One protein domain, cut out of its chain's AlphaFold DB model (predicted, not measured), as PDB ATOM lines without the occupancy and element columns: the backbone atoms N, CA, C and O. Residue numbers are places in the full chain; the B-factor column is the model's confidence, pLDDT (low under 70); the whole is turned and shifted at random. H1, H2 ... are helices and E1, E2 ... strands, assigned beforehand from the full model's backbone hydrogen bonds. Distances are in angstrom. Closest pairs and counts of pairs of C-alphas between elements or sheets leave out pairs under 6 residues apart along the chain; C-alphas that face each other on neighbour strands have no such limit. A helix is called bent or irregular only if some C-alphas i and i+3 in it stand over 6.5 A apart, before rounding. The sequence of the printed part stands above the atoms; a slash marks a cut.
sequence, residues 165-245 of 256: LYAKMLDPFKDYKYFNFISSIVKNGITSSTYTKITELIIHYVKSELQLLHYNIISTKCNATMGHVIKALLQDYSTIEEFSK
ATOM      1  N   LEU A 165     -32.768 -56.658 -19.449       52.19
ATOM      2  CA  LEU A 165     -32.033 -57.717 -20.149       52.19
ATOM      3  C   LEU A 165     -30.526 -57.452 -20.150       52.19
ATOM      4  O   LEU A 165     -29.751 -58.340 -19.802       52.19
ATOM      5  N   TYR A 166     -30.116 -56.225 -20.474       56.22
ATOM      6  CA  TYR A 166     -28.705 -55.841 -20.462       56.22
ATOM      7  C   TYR A 166     -28.145 -55.808 -19.035       56.22
ATOM      8  O   TYR A 166     -27.057 -56.320 -18.788       56.22
ATOM      9  N   ALA A 167     -28.926 -55.307 -18.068       57.03
ATOM     10  CA  ALA A 167     -28.584 -55.391 -16.652       57.03
ATOM     11  C   ALA A 167     -28.389 -56.851 -16.205       57.03
ATOM     12  O   ALA A 167     -27.360 -57.168 -15.626       57.03
ATOM     13  N   LYS A 168     -29.301 -57.769 -16.562       63.00
ATOM     14  CA  LYS A 168     -29.165 -59.207 -16.261       63.00
ATOM     15  C   LYS A 168     -27.972 -59.871 -16.952       63.00
ATOM     16  O   LYS A 168     -27.388 -60.775 -16.371       63.00
ATOM     17  N   MET A 169     -27.603 -59.447 -18.162       61.22
ATOM     18  CA  MET A 169     -26.387 -59.930 -18.833       61.22
ATOM     19  C   MET A 169     -25.109 -59.425 -18.163       61.22
ATOM     20  O   MET A 169     -24.103 -60.125 -18.183       61.22
ATOM     21  N   LEU A 170     -25.141 -58.230 -17.572       60.28
ATOM     22  CA  LEU A 170     -24.002 -57.646 -16.867       60.28
ATOM     23  C   LEU A 170     -23.933 -58.026 -15.381       60.28
ATOM     24  O   LEU A 170     -22.869 -57.923 -14.779       60.28
ATOM     25  N   ASP A 171     -25.034 -58.491 -14.790       64.56
ATOM     26  CA  ASP A 171     -25.120 -58.926 -13.396       64.56
ATOM     27  C   ASP A 171     -24.096 -60.015 -13.005       64.56
ATOM     28  O   ASP A 171     -23.529 -59.900 -11.916       64.56
ATOM     29  N   PRO A 172     -23.771 -61.008 -13.859       67.94
ATOM     30  CA  PRO A 172     -22.676 -61.952 -13.617       67.94
ATOM     31  C   PRO A 172     -21.291 -61.299 -13.508       67.94
ATOM     32  O   PRO A 172     -20.374 -61.895 -12.956       67.94
ATOM     33  N   PHE A 173     -21.125 -60.076 -14.019       65.00
ATOM     34  CA  PHE A 173     -19.866 -59.327 -14.014       65.00
ATOM     35  C   PHE A 173     -19.796 -58.288 -12.882       65.00
ATOM     36  O   PHE A 173     -18.870 -57.476 -12.849       65.00
ATOM     37  N   LYS A 174     -20.744 -58.313 -11.929       62.75
ATOM     38  CA  LYS A 174     -20.772 -57.432 -10.743       62.75
ATOM     39  C   LYS A 174     -19.539 -57.543  -9.851       62.75
ATOM     40  O   LYS A 174     -19.278 -56.623  -9.085       62.75
ATOM     41  N   ASP A 175     -18.763 -58.614  -9.957       67.31
ATOM     42  CA  ASP A 175     -17.534 -58.770  -9.175       67.31
ATOM     43  C   ASP A 175     -16.314 -58.114  -9.851       67.31
ATOM     44  O   ASP A 175     -15.271 -57.924  -9.224       67.31
ATOM     45  N   TYR A 176     -16.436 -57.678 -11.114       73.56
ATOM     46  CA  TYR A 176     -15.354 -56.995 -11.824       73.56
ATOM     47  C   TYR A 176     -15.318 -55.497 -11.497       73.56
ATOM     48  O   TYR A 176     -16.223 -54.727 -11.833       73.56
ATOM     49  N   LYS A 177     -14.199 -55.045 -10.918       76.06
ATOM     50  CA  LYS A 177     -13.986 -53.636 -10.536       76.06
ATOM     51  C   LYS A 177     -14.141 -52.665 -11.709       76.06
ATOM     52  O   LYS A 177     -14.711 -51.590 -11.532       76.06
ATOM     53  N   TYR A 178     -13.679 -53.049 -12.901       76.31
ATOM     54  CA  TYR A 178     -13.820 -52.226 -14.105       76.31
ATOM     55  C   TYR A 178     -15.290 -52.052 -14.517       76.31
ATOM     56  O   TYR A 178     -15.746 -50.925 -14.699       76.31
ATOM     57  N   PHE A 179     -16.067 -53.137 -14.576       74.00
ATOM     58  CA  PHE A 179     -17.491 -53.067 -14.922       74.00
ATOM     59  C   PHE A 179     -18.306 -52.287 -13.886       74.00
ATOM     60  O   PHE A 179     -19.154 -51.480 -14.263       74.00
ATOM     61  N   ASN A 180     -18.001 -52.437 -12.596       75.38
ATOM     62  CA  ASN A 180     -18.615 -51.631 -11.537       75.38
ATOM     63  C   ASN A 180     -18.309 -50.140 -11.676       75.38
ATOM     64  O   ASN A 180     -19.172 -49.293 -11.432       75.38
ATOM     65  N   PHE A 181     -17.092 -49.802 -12.088       80.06
ATOM     66  CA  PHE A 181     -16.708 -48.427 -12.353       80.06
ATOM     67  C   PHE A 181     -17.453 -47.839 -13.557       80.06
ATOM     68  O   PHE A 181     -18.034 -46.759 -13.433       80.06
ATOM     69  N   ILE A 182     -17.529 -48.572 -14.674       76.19
ATOM     70  CA  ILE A 182     -18.332 -48.171 -15.838       76.19
ATOM     71  C   ILE A 182     -19.807 -48.022 -15.436       76.19
ATOM     72  O   ILE A 182     -20.406 -46.981 -15.698       76.19
ATOM     73  N   SER A 183     -20.368 -48.987 -14.698       71.56
ATOM     74  CA  SER A 183     -21.730 -48.919 -14.147       71.56
ATOM     75  C   SER A 183     -21.953 -47.651 -13.325       71.56
ATOM     76  O   SER A 183     -22.965 -46.972 -13.493       71.56
ATOM     77  N   SER A 184     -20.996 -47.297 -12.461       72.69
ATOM     78  CA  SER A 184     -21.063 -46.099 -11.624       72.69
ATOM     79  C   SER A 184     -21.041 -44.812 -12.447       72.69
ATOM     80  O   SER A 184     -21.760 -43.885 -12.085       72.69
ATOM     81  N   ILE A 185     -20.236 -44.726 -13.514       77.56
ATOM     82  CA  ILE A 185     -20.230 -43.548 -14.400       77.56
ATOM     83  C   ILE A 185     -21.566 -43.427 -15.118       77.56
ATOM     84  O   ILE A 185     -22.125 -42.339 -15.203       77.56
ATOM     85  N   VAL A 186     -22.089 -44.537 -15.633       66.88
ATOM     86  CA  VAL A 186     -23.320 -44.498 -16.422       66.88
ATOM     87  C   VAL A 186     -24.533 -44.168 -15.547       66.88
ATOM     88  O   VAL A 186     -25.406 -43.422 -15.979       66.88
ATOM     89  N   LYS A 187     -24.574 -44.659 -14.300       63.38
ATOM     90  CA  LYS A 187     -25.656 -44.355 -13.347       63.38
ATOM     91  C   LYS A 187     -25.579 -42.944 -12.771       63.38
ATOM     92  O   LYS A 187     -26.607 -42.292 -12.638       63.38
ATOM     93  N   ASN A 188     -24.382 -42.494 -12.395       73.50
ATOM     94  CA  ASN A 188     -24.213 -41.302 -11.558       73.50
ATOM     95  C   ASN A 188     -23.529 -40.134 -12.288       73.50
ATOM     96  O   ASN A 188     -23.318 -39.079 -11.691       73.50
ATOM     97  N   GLY A 189     -23.157 -40.310 -13.557       69.50
ATOM     98  CA  GLY A 189     -22.332 -39.361 -14.296       69.50
ATOM     99  C   GLY A 189     -20.870 -39.340 -13.830       69.50
ATOM    100  O   GLY A 189     -20.415 -40.153 -13.019       69.50
ATOM    101  N   ILE A 190     -20.108 -38.388 -14.370       76.31
ATOM    102  CA  ILE A 190     -18.726 -38.133 -13.948       76.31
ATOM    103  C   ILE A 190     -18.761 -37.230 -12.715       76.31
ATOM    104  O   ILE A 190     -19.329 -36.142 -12.744       76.31
ATOM    105  N   THR A 191     -18.129 -37.678 -11.635       81.44
ATOM    106  CA  THR A 191     -17.996 -36.936 -10.374       81.44
ATOM    107  C   THR A 191     -16.520 -36.792 -10.011       81.44
ATOM    108  O   THR A 191     -15.665 -37.448 -10.606       81.44
ATOM    109  N   SER A 192     -16.191 -35.996  -8.990       78.44
ATOM    110  CA  SER A 192     -14.823 -35.948  -8.447       78.44
ATOM    111  C   SER A 192     -14.306 -37.341  -8.048       78.44
ATOM    112  O   SER A 192     -13.160 -37.677  -8.335       78.44
ATOM    113  N   SER A 193     -15.178 -38.197  -7.495       80.19
ATOM    114  CA  SER A 193     -14.849 -39.586  -7.131       80.19
ATOM    115  C   SER A 193     -14.497 -40.474  -8.331       80.19
ATOM    116  O   SER A 193     -13.799 -41.476  -8.174       80.19
ATOM    117  N   THR A 194     -14.948 -40.116  -9.539       82.19
ATOM    118  CA  THR A 194     -14.639 -40.854 -10.769       82.19
ATOM    119  C   THR A 194     -13.142 -40.808 -11.057       82.19
ATOM    120  O   THR A 194     -12.567 -41.838 -11.388       82.19
ATOM    121  N   TYR A 195     -12.490 -39.658 -10.866       77.31
ATOM    122  CA  TYR A 195     -11.053 -39.510 -11.114       77.31
ATOM    123  C   TYR A 195     -10.211 -40.353 -10.152       77.31
ATOM    124  O   TYR A 195      -9.298 -41.045 -10.594       77.31
ATOM    125  N   THR A 196     -10.573 -40.386  -8.867       81.12
ATOM    126  CA  THR A 196      -9.918 -41.250  -7.870       81.12
ATOM    127  C   THR A 196     -10.054 -42.729  -8.234       81.12
ATOM    128  O   THR A 196      -9.059 -43.450  -8.267       81.12
ATOM    129  N   LYS A 197     -11.263 -43.169  -8.606       80.50
ATOM    130  CA  LYS A 197     -11.523 -44.559  -9.013       80.50
ATOM    131  C   LYS A 197     -10.776 -44.955 -10.290       80.50
ATOM    132  O   LYS A 197     -10.327 -46.092 -10.395       80.50
ATOM    133  N   ILE A 198     -10.612 -44.037 -11.251       80.94
ATOM    134  CA  ILE A 198      -9.788 -44.278 -12.449       80.94
ATOM    135  C   ILE A 198      -8.342 -44.546 -12.045       80.94
ATOM    136  O   ILE A 198      -7.753 -45.518 -12.510       80.94
ATOM    137  N   THR A 199      -7.774 -43.708 -11.178       76.88
ATOM    138  CA  THR A 199      -6.393 -43.872 -10.714       76.88
ATOM    139  C   THR A 199      -6.201 -45.208 -10.000       76.88
ATOM    140  O   THR A 199      -5.256 -45.927 -10.310       76.88
ATOM    141  N   GLU A 200      -7.126 -45.591  -9.116       80.56
ATOM    142  CA  GLU A 200      -7.097 -46.890  -8.429       80.56
ATOM    143  C   GLU A 200      -7.157 -48.071  -9.406       80.56
ATOM    144  O   GLU A 200      -6.406 -49.033  -9.255       80.56
ATOM    145  N   LEU A 201      -8.012 -47.999 -10.432       77.38
ATOM    146  CA  LEU A 201      -8.101 -49.032 -11.464       77.38
ATOM    147  C   LEU A 201      -6.821 -49.120 -12.293       77.38
ATOM    148  O   LEU A 201      -6.316 -50.216 -12.515       77.38
ATOM    149  N   ILE A 202      -6.277 -47.984 -12.730       76.44
ATOM    150  CA  ILE A 202      -5.037 -47.963 -13.508       76.44
ATOM    151  C   ILE A 202      -3.896 -48.564 -12.687       76.44
ATOM    152  O   ILE A 202      -3.194 -49.423 -13.199       76.44
ATOM    153  N   ILE A 203      -3.748 -48.191 -11.415       76.44
ATOM    154  CA  ILE A 203      -2.717 -48.757 -10.530       76.44
ATOM    155  C   ILE A 203      -2.937 -50.261 -10.305       76.44
ATOM    156  O   ILE A 203      -1.977 -51.023 -10.240       76.44
ATOM    157  N   HIS A 204      -4.190 -50.704 -10.186       76.81
ATOM    158  CA  HIS A 204      -4.505 -52.111  -9.950       76.81
ATOM    159  C   HIS A 204      -4.184 -53.008 -11.154       76.81
ATOM    160  O   HIS A 204      -3.672 -54.110 -10.966       76.81
ATOM    161  N   TYR A 205      -4.496 -52.553 -12.371       74.00
ATOM    162  CA  TYR A 205      -4.387 -53.368 -13.586       74.00
ATOM    163  C   TYR A 205      -3.098 -53.119 -14.379       74.00
ATOM    164  O   TYR A 205      -2.589 -54.026 -15.035       74.00
ATOM    165  N   VAL A 206      -2.531 -51.913 -14.316       75.94
ATOM    166  CA  VAL A 206      -1.252 -51.594 -14.954       75.94
ATOM    167  C   VAL A 206      -0.149 -51.784 -13.925       75.94
ATOM    168  O   VAL A 206      -0.135 -51.111 -12.901       75.94
ATOM    169  N   LYS A 207       0.806 -52.677 -14.211       68.44
ATOM    170  CA  LYS A 207       2.001 -52.879 -13.376       68.44
ATOM    171  C   LYS A 207       2.725 -51.544 -13.173       68.44
ATOM    172  O   LYS A 207       3.426 -51.074 -14.067       68.44
ATOM    173  N   SER A 208       2.512 -50.926 -12.016       70.56
ATOM    174  CA  SER A 208       3.128 -49.658 -11.642       70.56
ATOM    175  C   SER A 208       4.403 -49.897 -10.848       70.56
ATOM    176  O   SER A 208       4.417 -50.711  -9.924       70.56
ATOM    177  N   GLU A 209       5.444 -49.139 -11.157       74.62
ATOM    178  CA  GLU A 209       6.643 -49.063 -10.333       74.62
ATOM    179  C   GLU A 209       6.440 -48.001  -9.252       74.62
ATOM    180  O   GLU A 209       6.056 -46.861  -9.539       74.62
ATOM    181  N   LEU A 210       6.680 -48.383  -7.998       73.25
ATOM    182  CA  LEU A 210       6.670 -47.458  -6.871       73.25
ATOM    183  C   LEU A 210       8.042 -46.802  -6.765       73.25
ATOM    184  O   LEU A 210       9.052 -47.475  -6.569       73.25
ATOM    185  N   GLN A 211       8.069 -45.481  -6.866       77.69
ATOM    186  CA  GLN A 211       9.259 -44.676  -6.679       77.69
ATOM    187  C   GLN A 211       9.085 -43.826  -5.423       77.69
ATOM    188  O   GLN A 211       8.200 -42.971  -5.348       77.69
ATOM    189  N   LEU A 212       9.940 -44.057  -4.427       73.50
ATOM    190  CA  LEU A 212       9.983 -43.213  -3.240       73.50
ATOM    191  C   LEU A 212      10.621 -41.867  -3.610       73.50
ATOM    192  O   LEU A 212      11.727 -41.822  -4.152       73.50
ATOM    193  N   LEU A 213       9.921 -40.776  -3.330       74.88
ATOM    194  CA  LEU A 213      10.437 -39.417  -3.443       74.88
ATOM    195  C   LEU A 213      10.882 -38.908  -2.065       74.88
ATOM    196  O   LEU A 213      10.700 -39.561  -1.036       74.88
ATOM    197  N   HIS A 214      11.481 -37.716  -2.039       69.06
ATOM    198  CA  HIS A 214      11.782 -37.036  -0.780       69.06
ATOM    199  C   HIS A 214      10.500 -36.744   0.019       69.06
ATOM    200  O   HIS A 214       9.432 -36.536  -0.553       69.06
ATOM    201  N   TYR A 215      10.636 -36.706   1.349       71.25
ATOM    202  CA  TYR A 215       9.554 -36.422   2.303       71.25
ATOM    203  C   TYR A 215       8.429 -37.475   2.365       71.25
ATOM    204  O   TYR A 215       7.267 -37.122   2.529       71.25
ATOM    205  N   ASN A 216       8.758 -38.772   2.272       71.38
ATOM    206  CA  ASN A 216       7.796 -39.887   2.377       71.38
ATOM    207  C   ASN A 216       6.664 -39.865   1.331       71.38
ATOM    208  O   ASN A 216       5.621 -40.490   1.520       71.38
ATOM    209  N   ILE A 217       6.866 -39.171   0.212       69.81
ATOM    210  CA  ILE A 217       5.922 -39.168  -0.904       69.81
ATOM    211  C   ILE A 217       6.218 -40.383  -1.786       69.81
ATOM    212  O   ILE A 217       7.352 -40.584  -2.217       69.81
ATOM    213  N   ILE A 218       5.199 -41.187  -2.079       73.62
ATOM    214  CA  ILE A 218       5.304 -42.331  -2.991       73.62
ATOM    215  C   ILE A 218       4.729 -41.909  -4.342       73.62
ATOM    216  O   ILE A 218       3.556 -41.556  -4.442       73.62
ATOM    217  N   SER A 219       5.558 -41.943  -5.382       73.62
ATOM    218  CA  SER A 219       5.140 -41.725  -6.765       73.62
ATOM    219  C   SER A 219       4.947 -43.068  -7.459       73.62
ATOM    220  O   SER A 219       5.827 -43.925  -7.426       73.62
ATOM    221  N   THR A 220       3.800 -43.265  -8.098       70.06
ATOM    222  CA  THR A 220       3.534 -44.434  -8.945       70.06
ATOM    223  C   THR A 220       3.829 -44.081 -10.394       70.06
ATOM    224  O   THR A 220       3.111 -43.277 -10.995       70.06
ATOM    225  N   LYS A 221       4.847 -44.703 -10.988       75.56
ATOM    226  CA  LYS A 221       5.129 -44.583 -12.418       75.56
ATOM    227  C   LYS A 221       4.516 -45.774 -13.146       75.56
ATOM    228  O   LYS A 221       4.818 -46.922 -12.840       75.56
ATOM    229  N   CYS A 222       3.647 -45.516 -14.116       72.06
ATOM    230  CA  CYS A 222       3.061 -46.564 -14.948       72.06
ATOM    231  C   CYS A 222       2.930 -46.100 -16.402       72.06
ATOM    232  O   CYS A 222       2.794 -44.906 -16.680       72.06
ATOM    233  N   ASN A 223       2.975 -47.046 -17.344       72.44
ATOM    234  CA  ASN A 223       2.643 -46.772 -18.740       72.44
ATOM    235  C   ASN A 223       1.119 -46.715 -18.887       72.44
ATOM    236  O   ASN A 223       0.471 -47.714 -19.191       72.44
ATOM    237  N   ALA A 224       0.556 -45.533 -18.651       71.56
ATOM    238  CA  ALA A 224      -0.880 -45.283 -18.714       71.56
ATOM    239  C   ALA A 224      -1.356 -44.839 -20.111       71.56
ATOM    240  O   ALA A 224      -2.356 -44.130 -20.227       71.56
ATOM    241  N   THR A 225      -0.657 -45.218 -21.191       76.31
ATOM    242  CA  THR A 225      -1.207 -44.993 -22.538       76.31
ATOM    243  C   THR A 225      -2.545 -45.719 -22.661       76.31
ATOM    244  O   THR A 225      -2.677 -46.858 -22.214       76.31
ATOM    245  N   MET A 226      -3.540 -45.075 -23.278       65.44
ATOM    246  CA  MET A 226      -4.902 -45.622 -23.370       65.44
ATOM    247  C   MET A 226      -4.914 -47.052 -23.937       65.44
ATOM    248  O   MET A 226      -5.613 -47.914 -23.419       65.44
ATOM    249  N   GLY A 227      -4.065 -47.335 -24.933       66.50
ATOM    250  CA  GLY A 227      -3.905 -48.682 -25.487       66.50
ATOM    251  C   GLY A 227      -3.383 -49.715 -24.479       66.50
ATOM    252  O   GLY A 227      -3.911 -50.823 -24.425       66.50
ATOM    253  N   HIS A 228      -2.393 -49.369 -23.645       70.69
ATOM    254  CA  HIS A 228      -1.905 -50.264 -22.585       70.69
ATOM    255  C   HIS A 228      -2.948 -50.482 -21.493       70.69
ATOM    256  O   HIS A 228      -3.134 -51.611 -21.047       70.69
ATOM    257  N   VAL A 229      -3.638 -49.415 -21.085       72.25
ATOM    258  CA  VAL A 229      -4.687 -49.472 -20.062       72.25
ATOM    259  C   VAL A 229      -5.823 -50.384 -20.523       72.25
ATOM    260  O   VAL A 229      -6.191 -51.301 -19.799       72.25
ATOM    261  N   ILE A 230      -6.322 -50.205 -21.751       70.69
ATOM    262  CA  ILE A 230      -7.370 -51.063 -22.325       70.69
ATOM    263  C   ILE A 230      -6.898 -52.519 -22.402       70.69
ATOM    264  O   ILE A 230      -7.626 -53.413 -21.982       70.69
ATOM    265  N   LYS A 231      -5.672 -52.764 -22.880       72.69
ATOM    266  CA  LYS A 231      -5.124 -54.122 -23.000       72.69
ATOM    267  C   LYS A 231      -4.967 -54.823 -21.648       72.69
ATOM    268  O   LYS A 231      -5.210 -56.019 -21.562       72.69
ATOM    269  N   ALA A 232      -4.576 -54.092 -20.604       75.31
ATOM    270  CA  ALA A 232      -4.456 -54.629 -19.250       75.31
ATOM    271  C   ALA A 232      -5.826 -54.879 -18.595       75.31
ATOM    272  O   ALA A 232      -6.008 -55.872 -17.899       75.31
ATOM    273  N   LEU A 233      -6.802 -53.997 -18.836       72.50
ATOM    274  CA  LEU A 233      -8.161 -54.123 -18.297       72.50
ATOM    275  C   LEU A 233      -8.963 -55.250 -18.954       72.50
ATOM    276  O   LEU A 233      -9.812 -55.857 -18.304       72.50
ATOM    277  N   LEU A 234      -8.708 -55.508 -20.236       72.38
ATOM    278  CA  LEU A 234      -9.446 -56.468 -21.055       72.38
ATOM    279  C   LEU A 234      -8.604 -57.697 -21.420       72.38
ATOM    280  O   LEU A 234      -8.902 -58.365 -22.400       72.38
ATOM    281  N   GLN A 235      -7.559 -58.003 -20.646       70.44
ATOM    282  CA  GLN A 235      -6.627 -59.094 -20.954       70.44
ATOM    283  C   GLN A 235      -7.323 -60.460 -21.119       70.44
ATOM    284  O   GLN A 235      -6.877 -61.274 -21.924       70.44
ATOM    285  N   ASP A 236      -8.422 -60.684 -20.397       64.69
ATOM    286  CA  ASP A 236      -9.197 -61.932 -20.430       64.69
ATOM    287  C   ASP A 236     -10.397 -61.882 -21.394       64.69
ATOM    288  O   ASP A 236     -11.198 -62.815 -21.439       64.69
ATOM    289  N   TYR A 237     -10.555 -60.794 -22.154       61.09
ATOM    290  CA  TYR A 237     -11.724 -60.559 -22.997       61.09
ATOM    291  C   TYR A 237     -11.334 -60.461 -24.466       61.09
ATOM    292  O   TYR A 237     -10.522 -59.625 -24.859       61.09
ATOM    293  N   SER A 238     -11.981 -61.287 -25.287       55.00
ATOM    294  CA  SER A 238     -11.787 -61.264 -26.731       55.00
ATOM    295  C   SER A 238     -12.240 -59.929 -27.319       55.00
ATOM    296  O   SER A 238     -13.383 -59.499 -27.148       55.00
ATOM    297  N   THR A 239     -11.343 -59.272 -28.039       56.16
ATOM    298  CA  THR A 239     -11.646 -58.097 -28.855       56.16
ATOM    299  C   THR A 239     -12.589 -58.462 -30.009       56.16
ATOM    300  O   THR A 239     -12.677 -59.615 -30.429       56.16
ATOM    301  N   ILE A 240     -13.285 -57.470 -30.576       52.25
ATOM    302  CA  ILE A 240     -14.120 -57.663 -31.782       52.25
ATOM    303  C   ILE A 240     -13.294 -58.243 -32.946       52.25
ATOM    304  O   ILE A 240     -13.796 -59.040 -33.737       52.25
ATOM    305  N   GLU A 241     -12.009 -57.896 -33.022       49.75
ATOM    306  CA  GLU A 241     -11.087 -58.448 -34.013       49.75
ATOM    307  C   GLU A 241     -10.805 -59.943 -33.755       49.75
ATOM    308  O   GLU A 241     -10.865 -60.744 -34.689       49.75
ATOM    309  N   GLU A 242     -10.641 -60.356 -32.493       50.62
ATOM    310  CA  GLU A 242     -10.510 -61.769 -32.094       50.62
ATOM    311  C   GLU A 242     -11.800 -62.581 -32.295       50.62
ATOM    312  O   GLU A 242     -11.720 -63.770 -32.595       50.62
ATOM    313  N   PHE A 243     -12.982 -61.961 -32.227       51.97
ATOM    314  CA  PHE A 243     -14.234 -62.607 -32.647       51.97
ATOM    315  C   PHE A 243     -14.280 -62.865 -34.160       51.97
ATOM    316  O   PHE A 243     -14.881 -63.843 -34.599       51.97
ATOM    317  N   SER A 244     -13.640 -62.010 -34.965       53.78
ATOM    318  CA  SER A 244     -13.608 -62.152 -36.428       53.78
ATOM    319  C   SER A 244     -12.509 -63.100 -36.926       53.78
ATOM    320  O   SER A 244     -12.663 -63.741 -37.966       53.78
ATOM    321  N   LYS A 245     -11.398 -63.207 -36.187       53.81
ATOM    322  CA  LYS A 245     -10.242 -64.061 -36.489       53.81
ATOM    323  C   LYS A 245      -9.635 -64.545 -35.176       53.81
ATOM    324  O   LYS A 245      -8.654 -63.982 -34.698       53.81
TER     325      LYS A 245
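Overview. This is residues 165 to 245 of the 256 residues of the protein "Globin,Globin-like" of Cinara cedri (UniProt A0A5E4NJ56). Picture a loose model with a two-stranded hairpin, E1 and E2, at one end of its longest axis and H1 at the other end. Between them a helical hairpin, H2 and H3, makes the middle, H4 packs on residues 202 to 205 of H3, and H5 stands free. The printed part has 81 residues, with five named helices and two named strands in the order H1 H2 H3 E1 E2 H4 H5; the sheet, in the order E1 - E2, is antiparallel. The class is mostly helix, and the whole is loose, with a radius of gyration of the C-alphas of 15.6 A and spans of 52 by 35 by 19 A.

Along the chain. Start at the sheet: find C-alpha 209 of Glu at (6.643, -49.063, -10.333), where E1, residues 209 to 212, begins; E2 is residues 218 to 221. H3, residues 192 to 205, is the longest helix, 20.9 A from first to last C-alpha. H2, residues 177 to 188, measures 16.1 A, and H1, residues 165 to 173, measures 13.7 A from C-alpha 165 at (-32.033, -57.717, -20.149). H1 is irregular, but only just: C-alphas 169 and 172 are 6.7 A apart. H4, residues 226 to 233, measures 10.4 A, and H5, residues 240 to 244, ends with C-alpha 244 at (-13.608, -62.152, -36.428).

Arrangement. Look first at the hairpin E1 and E2, antiparallel at 148 degrees, where N 211 and O 219 are 2.8 A apart and N 209 and O 221 are 2.9 A apart, both within hydrogen-bond range. The closest C-alphas of H3 and E2, Ile 203 and Thr 220, are 7.8 A apart. H3 touches H4 with residues 202 to 205 alone, the closest C-alphas being Tyr 205 and Ala 232 at 5.8 A. Their steep tilt of 69 degrees, the same way, is only just short of about perpendicular. H2 and H3 form a helical hairpin: they touch, closest at the C-alphas of Tyr 178 and Leu 201, 7.1 A, with a shallow tilt of 15 degrees, opposite ways. H1 and H2 are close but not clearly touching, with the C-alphas of Phe 173 and Phe 179 closest at 6.8 A. H5 and H4 are apart. In H2, H4 and H5 every O i to N i+4 pair is within hydrogen-bond range; H1 has 3 of 5 and H3 9 of 10.

Size, cuts and confidence. The two C-alphas farthest apart, those of Leu 165 and His 214, are 52.2 A apart. The printed part has no cut, and no link is long. Residues 186 to 192, of which 186 to 188 belong to H2, and residues 240 to 245, of which 240 to 244 belong to H5, stand free. The mean pLDDT of the printed part is 70.1, and 29 residues are under 70, among them 165 to 175 and 236 to 245.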